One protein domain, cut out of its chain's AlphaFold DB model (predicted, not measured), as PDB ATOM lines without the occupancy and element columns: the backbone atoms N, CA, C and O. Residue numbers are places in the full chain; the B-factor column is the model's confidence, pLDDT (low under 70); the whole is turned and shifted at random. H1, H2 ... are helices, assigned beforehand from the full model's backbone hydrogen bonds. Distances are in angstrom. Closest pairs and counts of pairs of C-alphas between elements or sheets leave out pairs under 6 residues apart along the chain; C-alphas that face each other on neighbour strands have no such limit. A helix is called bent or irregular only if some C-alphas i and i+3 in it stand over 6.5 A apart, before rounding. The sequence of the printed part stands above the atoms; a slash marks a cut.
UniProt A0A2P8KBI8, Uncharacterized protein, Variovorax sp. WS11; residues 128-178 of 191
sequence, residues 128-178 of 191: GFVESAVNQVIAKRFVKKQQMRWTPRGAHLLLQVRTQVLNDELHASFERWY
ATOM      1  N   GLY A 128      -4.486  64.342  19.457       79.56
ATOM      2  CA  GLY A 128      -3.645  63.453  18.647       79.56
ATOM      3  C   GLY A 128      -3.554  62.002  19.144       79.56
ATOM      4  O   GLY A 128      -3.524  61.072  18.339       79.56
ATOM      5  N   PHE A 129      -3.584  61.764  20.462       76.31
ATOM      6  CA  PHE A 129      -3.647  60.401  21.011       76.31
ATOM      7  C   PHE A 129      -4.948  59.675  20.629       76.31
ATOM      8  O   PHE A 129      -4.915  58.517  20.210       76.31
ATOM      9  N   VAL A 130      -6.087  60.369  20.720       77.06
ATOM     10  CA  VAL A 130      -7.405  59.835  20.346       77.06
ATOM     11  C   VAL A 130      -7.455  59.589  18.840       77.06
ATOM     12  O   VAL A 130      -7.863  58.515  18.406       77.06
ATOM     13  N   GLU A 131      -6.974  60.541  18.043       76.81
ATOM     14  CA  GLU A 131      -6.925  60.406  16.586       76.81
ATOM     15  C   GLU A 131      -6.032  59.251  16.139       76.81
ATOM     16  O   GLU A 131      -6.421  58.481  15.266       76.81
ATOM     17  N   SER A 132      -4.864  59.073  16.759       73.81
ATOM     18  CA  SER A 132      -3.978  57.939  16.480       73.81
ATOM     19  C   SER A 132      -4.646  56.608  16.823       73.81
ATOM     20  O   SER A 132      -4.612  55.683  16.011       73.81
ATOM     21  N   ALA A 133      -5.315  56.508  17.975       74.69
ATOM     22  CA  ALA A 133      -6.047  55.304  18.357       74.69
ATOM     23  C   ALA A 133      -7.173  54.982  17.358       74.69
ATOM     24  O   ALA A 133      -7.282  53.846  16.883       74.69
ATOM     25  N   VAL A 134      -7.962  55.986  16.965       75.19
ATOM     26  CA  VAL A 134      -9.010  55.845  15.941       75.19
ATOM     27  C   VAL A 134      -8.402  55.432  14.598       75.19
ATOM     28  O   VAL A 134      -8.850  54.456  13.995       75.19
ATOM     29  N   ASN A 135      -7.330  56.093  14.160       77.06
ATOM     30  CA  ASN A 135      -6.630  55.782  12.915       77.06
ATOM     31  C   ASN A 135      -6.043  54.368  12.918       77.06
ATOM     32  O   ASN A 135      -6.098  53.691  11.894       77.06
ATOM     33  N   GLN A 136      -5.527  53.877  14.045       76.00
ATOM     34  CA  GLN A 136      -5.047  52.499  14.169       76.00
ATOM     35  C   GLN A 136      -6.183  51.488  14.029       76.00
ATOM     36  O   GLN A 136      -6.038  50.501  13.302       76.00
ATOM     37  N   VAL A 137      -7.325  51.732  14.681       71.94
ATOM     38  CA  VAL A 137      -8.519  50.887  14.535       71.94
ATOM     39  C   VAL A 137      -8.970  50.875  13.079       71.94
ATOM     40  O   VAL A 137      -9.176  49.796  12.516       71.94
ATOM     41  N   ILE A 138      -9.047  52.051  12.451       72.06
ATOM     42  CA  ILE A 138      -9.439  52.184  11.051       72.06
ATOM     43  C   ILE A 138      -8.444  51.449  10.143       72.06
ATOM     44  O   ILE A 138      -8.834  50.600   9.346       72.06
ATOM     45  N   ALA A 139      -7.144  51.694  10.284       72.06
ATOM     46  CA  ALA A 139      -6.117  51.093   9.438       72.06
ATOM     47  C   ALA A 139      -6.073  49.563   9.568       72.06
ATOM     48  O   ALA A 139      -5.963  48.860   8.556       72.06
ATOM     49  N   LYS A 140      -6.199  49.045  10.799       70.19
ATOM     50  CA  LYS A 140      -6.233  47.606  11.095       70.19
ATOM     51  C   LYS A 140      -7.466  46.929  10.500       70.19
ATOM     52  O   LYS A 140      -7.368  45.781  10.073       70.19
ATOM     53  N   ARG A 141      -8.614  47.614  10.484       63.28
ATOM     54  CA  ARG A 141      -9.899  47.042  10.055       63.28
ATOM     55  C   ARG A 141     -10.264  47.305   8.597       63.28
ATOM     56  O   ARG A 141     -11.024  46.508   8.068       63.28
ATOM     57  N   PHE A 142      -9.745  48.365   7.971       63.28
ATOM     58  CA  PHE A 142     -10.224  48.847   6.665       63.28
ATOM     59  C   PHE A 142      -9.144  48.994   5.590       63.28
ATOM     60  O   PHE A 142      -9.433  48.788   4.416       63.28
ATOM     61  N   VAL A 143      -7.909  49.365   5.954       60.53
ATOM     62  CA  VAL A 143      -6.911  49.788   4.950       60.53
ATOM     63  C   VAL A 143      -5.953  48.666   4.583       60.53
ATOM     64  O   VAL A 143      -5.743  48.401   3.403       60.53
ATOM     65  N   LYS A 144      -5.336  48.001   5.570       59.78
ATOM     66  CA  LYS A 144      -4.154  47.174   5.278       59.78
ATOM     67  C   LYS A 144      -4.417  45.675   5.107       59.78
ATOM     68  O   LYS A 144      -3.536  45.011   4.570       59.78
ATOM     69  N   LYS A 145      -5.572  45.127   5.527       52.06
ATOM     70  CA  LYS A 145      -5.866  43.674   5.394       52.06
ATOM     71  C   LYS A 145      -7.332  43.254   5.175       52.06
ATOM     72  O   LYS A 145      -7.554  42.103   4.819       52.06
ATOM     73  N   GLN A 146      -8.330  44.122   5.364       54.56
ATOM     74  CA  GLN A 146      -9.747  43.782   5.162       54.56
ATOM     75  C   GLN A 146     -10.480  44.990   4.573       54.56
ATOM     76  O   GLN A 146     -10.796  45.930   5.288       54.56
ATOM     77  N   GLN A 147     -10.746  44.999   3.266       60.00
ATOM     78  CA  GLN A 147     -11.599  46.023   2.656       60.00
ATOM     79  C   GLN A 147     -13.070  45.740   3.013       60.00
ATOM     80  O   GLN A 147     -13.832  45.230   2.194       60.00
ATOM     81  N   MET A 148     -13.482  46.006   4.256       62.81
ATOM     82  CA  MET A 148     -14.893  45.899   4.631       62.81
ATOM     83  C   MET A 148     -15.672  47.140   4.184       62.81
ATOM     84  O   MET A 148     -15.326  48.264   4.544       62.81
ATOM     85  N   ARG A 149     -16.780  46.927   3.467       63.66
ATOM     86  CA  ARG A 149     -17.766  47.967   3.138       63.66
ATOM     87  C   ARG A 149     -18.773  48.070   4.280       63.66
ATOM     88  O   ARG A 149     -19.617  47.193   4.433       63.66
ATOM     89  N   TRP A 150     -18.681  49.119   5.088       68.56
ATOM     90  CA  TRP A 150     -19.670  49.404   6.126       68.56
ATOM     91  C   TRP A 150     -20.625  50.488   5.642       68.56
ATOM     92  O   TRP A 150     -20.210  51.456   5.007       68.56
ATOM     93  N   THR A 151     -21.907  50.340   5.962       82.69
ATOM     94  CA  THR A 151     -22.861  51.446   5.853       82.69
ATOM     95  C   THR A 151     -22.612  52.438   7.000       82.69
ATOM     96  O   THR A 151     -22.122  52.020   8.057       82.69
ATOM     97  N   PRO A 152     -22.978  53.730   6.866       81.00
ATOM     98  CA  PRO A 152     -22.868  54.706   7.958       81.00
ATOM     99  C   PRO A 152     -23.483  54.211   9.277       81.00
ATOM    100  O   PRO A 152     -22.909  54.386  10.350       81.00
ATOM    101  N   ARG A 153     -24.611  53.490   9.187       85.50
ATOM    102  CA  ARG A 153     -25.274  52.858  10.334       85.50
ATOM    103  C   ARG A 153     -24.403  51.797  11.004       85.50
ATOM    104  O   ARG A 153     -24.311  51.776  12.225       85.50
ATOM    105  N   GLY A 154     -23.762  50.929  10.226       83.81
ATOM    106  CA  GLY A 154     -22.864  49.921  10.782       83.81
ATOM    107  C   GLY A 154     -21.692  50.566  11.525       83.81
ATOM    108  O   GLY A 154     -21.374  50.152  12.637       83.81
ATOM    109  N   ALA A 155     -21.061  51.584  10.928       81.31
ATOM    110  CA  ALA A 155     -19.931  52.277  11.548       81.31
ATOM    111  C   ALA A 155     -20.333  52.918  12.888       81.31
ATOM    112  O   ALA A 155     -19.612  52.790  13.875       81.31
ATOM    113  N   HIS A 156     -21.521  53.530  12.942       84.94
ATOM    114  CA  HIS A 156     -22.084  54.083  14.171       84.94
ATOM    115  C   HIS A 156     -22.296  53.017  15.263       84.94
ATOM    116  O   HIS A 156     -21.852  53.201  16.393       84.94
ATOM    117  N   LEU A 157     -22.909  51.877  14.926       85.62
ATOM    118  CA  LEU A 157     -23.131  50.781  15.881       85.62
ATOM    119  C   LEU A 157     -21.811  50.191  16.398       85.62
ATOM    120  O   LEU A 157     -21.683  49.885  17.581       85.62
ATOM    121  N   LEU A 158     -20.800  50.074  15.533       81.88
ATOM    122  CA  LEU A 158     -19.481  49.599  15.943       81.88
ATOM    123  C   LEU A 158     -18.815  50.550  16.946       81.88
ATOM    124  O   LEU A 158     -18.184  50.079  17.894       81.88
ATOM    125  N   LEU A 159     -18.956  51.866  16.755       83.12
ATOM    126  CA  LEU A 159     -18.463  52.868  17.704       83.12
ATOM    127  C   LEU A 159     -19.160  52.747  19.062       83.12
ATOM    128  O   LEU A 159     -18.481  52.802  20.085       83.12
ATOM    129  N   GLN A 160     -20.477  52.519  19.087       86.38
ATOM    130  CA  GLN A 160     -21.224  52.308  20.334       86.38
ATOM    131  C   GLN A 160     -20.713  51.081  21.097       86.38
ATOM    132  O   GLN A 160     -20.353  51.196  22.265       86.38
ATOM    133  N   VAL A 161     -20.582  49.934  20.418       85.50
ATOM    134  CA  VAL A 161     -20.041  48.703  21.021       85.50
ATOM    135  C   VAL A 161     -18.619  48.928  21.537       85.50
ATOM    136  O   VAL A 161     -18.287  48.518  22.644       85.50
ATOM    137  N   ARG A 162     -17.758  49.602  20.764       80.25
ATOM    138  CA  ARG A 162     -16.377  49.885  21.187       80.25
ATOM    139  C   ARG A 162     -16.298  50.827  22.380       80.25
ATOM    140  O   ARG A 162     -15.456  50.601  23.239       80.25
ATOM    141  N   THR A 163     -17.161  51.836  22.434       83.50
ATOM    142  CA  THR A 163     -17.257  52.752  23.579       83.50
ATOM    143  C   THR A 163     -17.654  51.980  24.832       83.50
ATOM    144  O   THR A 163     -16.973  52.081  25.842       83.50
ATOM    145  N   GLN A 164     -18.663  51.111  24.732       86.38
ATOM    146  CA  GLN A 164     -19.065  50.245  25.842       86.38
ATOM    147  C   GLN A 164     -17.948  49.290  26.280       86.38
ATOM    148  O   GLN A 164     -17.797  49.053  27.469       86.38
ATOM    149  N   VAL A 165     -17.138  48.755  25.359       82.62
ATOM    150  CA  VAL A 165     -15.958  47.945  25.728       82.62
ATOM    151  C   VAL A 165     -14.925  48.778  26.482       82.62
ATOM    152  O   VAL A 165     -14.386  48.307  27.469       82.62
ATOM    153  N   LEU A 166     -14.623  49.991  26.012       77.62
ATOM    154  CA  LEU A 166     -13.623  50.859  26.644       77.62
ATOM    155  C   LEU A 166     -14.064  51.375  28.018       77.62
ATOM    156  O   LEU A 166     -13.209  51.667  28.846       77.62
ATOM    157  N   ASN A 167     -15.372  51.485  28.238       86.44
ATOM    158  CA  ASN A 167     -15.958  51.869  29.518       86.44
ATOM    159  C   ASN A 167     -16.220  50.667  30.446       86.44
ATOM    160  O   ASN A 167     -16.795  50.858  31.510       86.44
ATOM    161  N   ASP A 168     -15.881  49.440  30.033       88.25
ATOM    162  CA  ASP A 168     -16.233  48.194  30.735       88.25
ATOM    163  C   ASP A 168     -17.756  47.982  30.940       88.25
ATOM    164  O   ASP A 168     -18.206  47.217  31.788       88.25
ATOM    165  N   GLU A 169     -18.584  48.610  30.101       91.50
ATOM    166  CA  GLU A 169     -20.055  48.596  30.159       91.50
ATOM    167  C   GLU A 169     -20.699  47.570  29.213       91.50
ATOM    168  O   GLU A 169     -21.920  47.363  29.239       91.50
ATOM    169  N   LEU A 170     -19.911  46.938  28.332       89.38
ATOM    170  CA  LEU A 170     -20.454  46.040  27.309       89.38
ATOM    171  C   LEU A 170     -21.193  44.857  27.943       89.38
ATOM    172  O   LEU A 170     -22.294  44.526  27.512       89.38
ATOM    173  N   HIS A 171     -20.616  44.248  28.980       86.62
ATOM    174  CA  HIS A 171     -21.207  43.087  29.643       86.62
ATOM    175  C   HIS A 171     -22.581  43.412  30.245       86.62
ATOM    176  O   HIS A 171     -23.567  42.756  29.922       86.62
ATOM    177  N   ALA A 172     -22.666  44.494  31.022       88.19
ATOM    178  CA  ALA A 172     -23.917  44.957  31.622       88.19
ATOM    179  C   ALA A 172     -24.974  45.321  30.565       88.19
ATOM    180  O   ALA A 172     -26.170  45.079  30.741       88.19
ATOM    181  N   SER A 173     -24.543  45.879  29.429       88.69
ATOM    182  CA  SER A 173     -25.440  46.157  28.301       88.69
ATOM    183  C   SER A 173     -26.026  44.866  27.718       88.69
ATOM    184  O   SER A 173     -27.219  44.817  27.422       88.69
ATOM    185  N   PHE A 174     -25.219  43.805  27.613       88.12
ATOM    186  CA  PHE A 174     -25.669  42.488  27.163       88.12
ATOM    187  C   PHE A 174     -26.618  41.814  28.155       88.12
ATOM    188  O   PHE A 174     -27.655  41.322  27.721       88.12
ATOM    189  N   GLU A 175     -26.335  41.848  29.459       89.38
ATOM    190  CA  GLU A 175     -27.247  41.339  30.498       89.38
ATOM    191  C   GLU A 175     -28.607  42.044  30.453       89.38
ATOM    192  O   GLU A 175     -29.660  41.413  30.551       89.38
ATOM    193  N   ARG A 176     -28.605  43.365  30.235       86.75
ATOM    194  CA  ARG A 176     -29.838  44.146  30.101       86.75
ATOM    195  C   ARG A 176     -30.633  43.783  28.847       86.75
ATOM    196  O   ARG A 176     -31.860  43.737  28.901       86.75
ATOM    197  N   TRP A 177     -29.968  43.610  27.706       87.00
ATOM    198  CA  TRP A 177     -30.639  43.276  26.443       87.00
ATOM    199  C   TRP A 177     -31.088  41.818  26.386       87.00
ATOM    200  O   TRP A 177     -32.104  41.511  25.763       87.00
ATOM    201  N   TYR A 178     -30.351  40.937  27.056       85.06
ATOM    202  CA  TYR A 178     -30.574  39.502  27.085       85.06
ATOM    203  C   TYR A 178     -30.558  39.017  28.542       85.06
ATOM    204  O   TYR A 178     -29.518  38.583  29.028       85.06
TER     205      TYR A 178
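Overview. This is residues 128 to 178 of the 191 residues of an uncharacterized protein of Variovorax sp. WS11 (UniProt A0A2P8KBI8). Start at Gly 128 and you trace an open, loose zigzag of three helices with no shared core: H1 is one arm, a loop leads from it over to H2, and after a sharp turn the short H3 sets off at a steep angle. H1 keeps clear of both other helices. The printed part has 51 residues with three named helices, in the order H1, H2, H3, and no named strand; the class is all helix. It is loose, with a radius of gyration of the C-alphas of 12.9 A, and spans 35 by 26 by 17 A.

Arrangement. Look first at H1, residues 128 to 143, which is apart from H2, residues 152 to 166. H1 is also apart from H3, residues 170 to 177. H2 and H3 only just touch, with 3 pairs of C-alphas within 8 A, and only at the corner by their link. H2 does so with residues 161 to 164 alone; the closest C-alphas are those of Gln 164 and Leu 170, 4.7 A apart. Their lines stand at a steep tilt of 66 degrees, opposite ways. In H1, H2 and H3 every O i to N i+4 pair is within hydrogen-bond range.

Along the chain. Find C-alpha 128 at (-3.645, 63.453, 18.647); from there H1 runs 19.6 A to C-alpha 143. H1 is irregular, but only just: C-alphas 140 and 143 are 6.6 A apart. H2 begins at C-alpha 152, at (-22.868, 54.706, 7.958), and runs 21.2 A to C-alpha 166. H3 covers 10.6 A from C-alpha 170 to C-alpha 177, at (-30.639, 43.276, 26.443).

Size, cuts and confidence. The two C-alphas farthest apart, those of Gly 128 and Tyr 178, are 37.0 A apart. The printed part has no cut. The link from H1 to H2 is short, with 8 residues, of which 144 to 149 and 151 stand free; the link from H2 to H3 is tight. Mean pLDDT of the printed part is 77.8, and residues 141 to 150 are under 70.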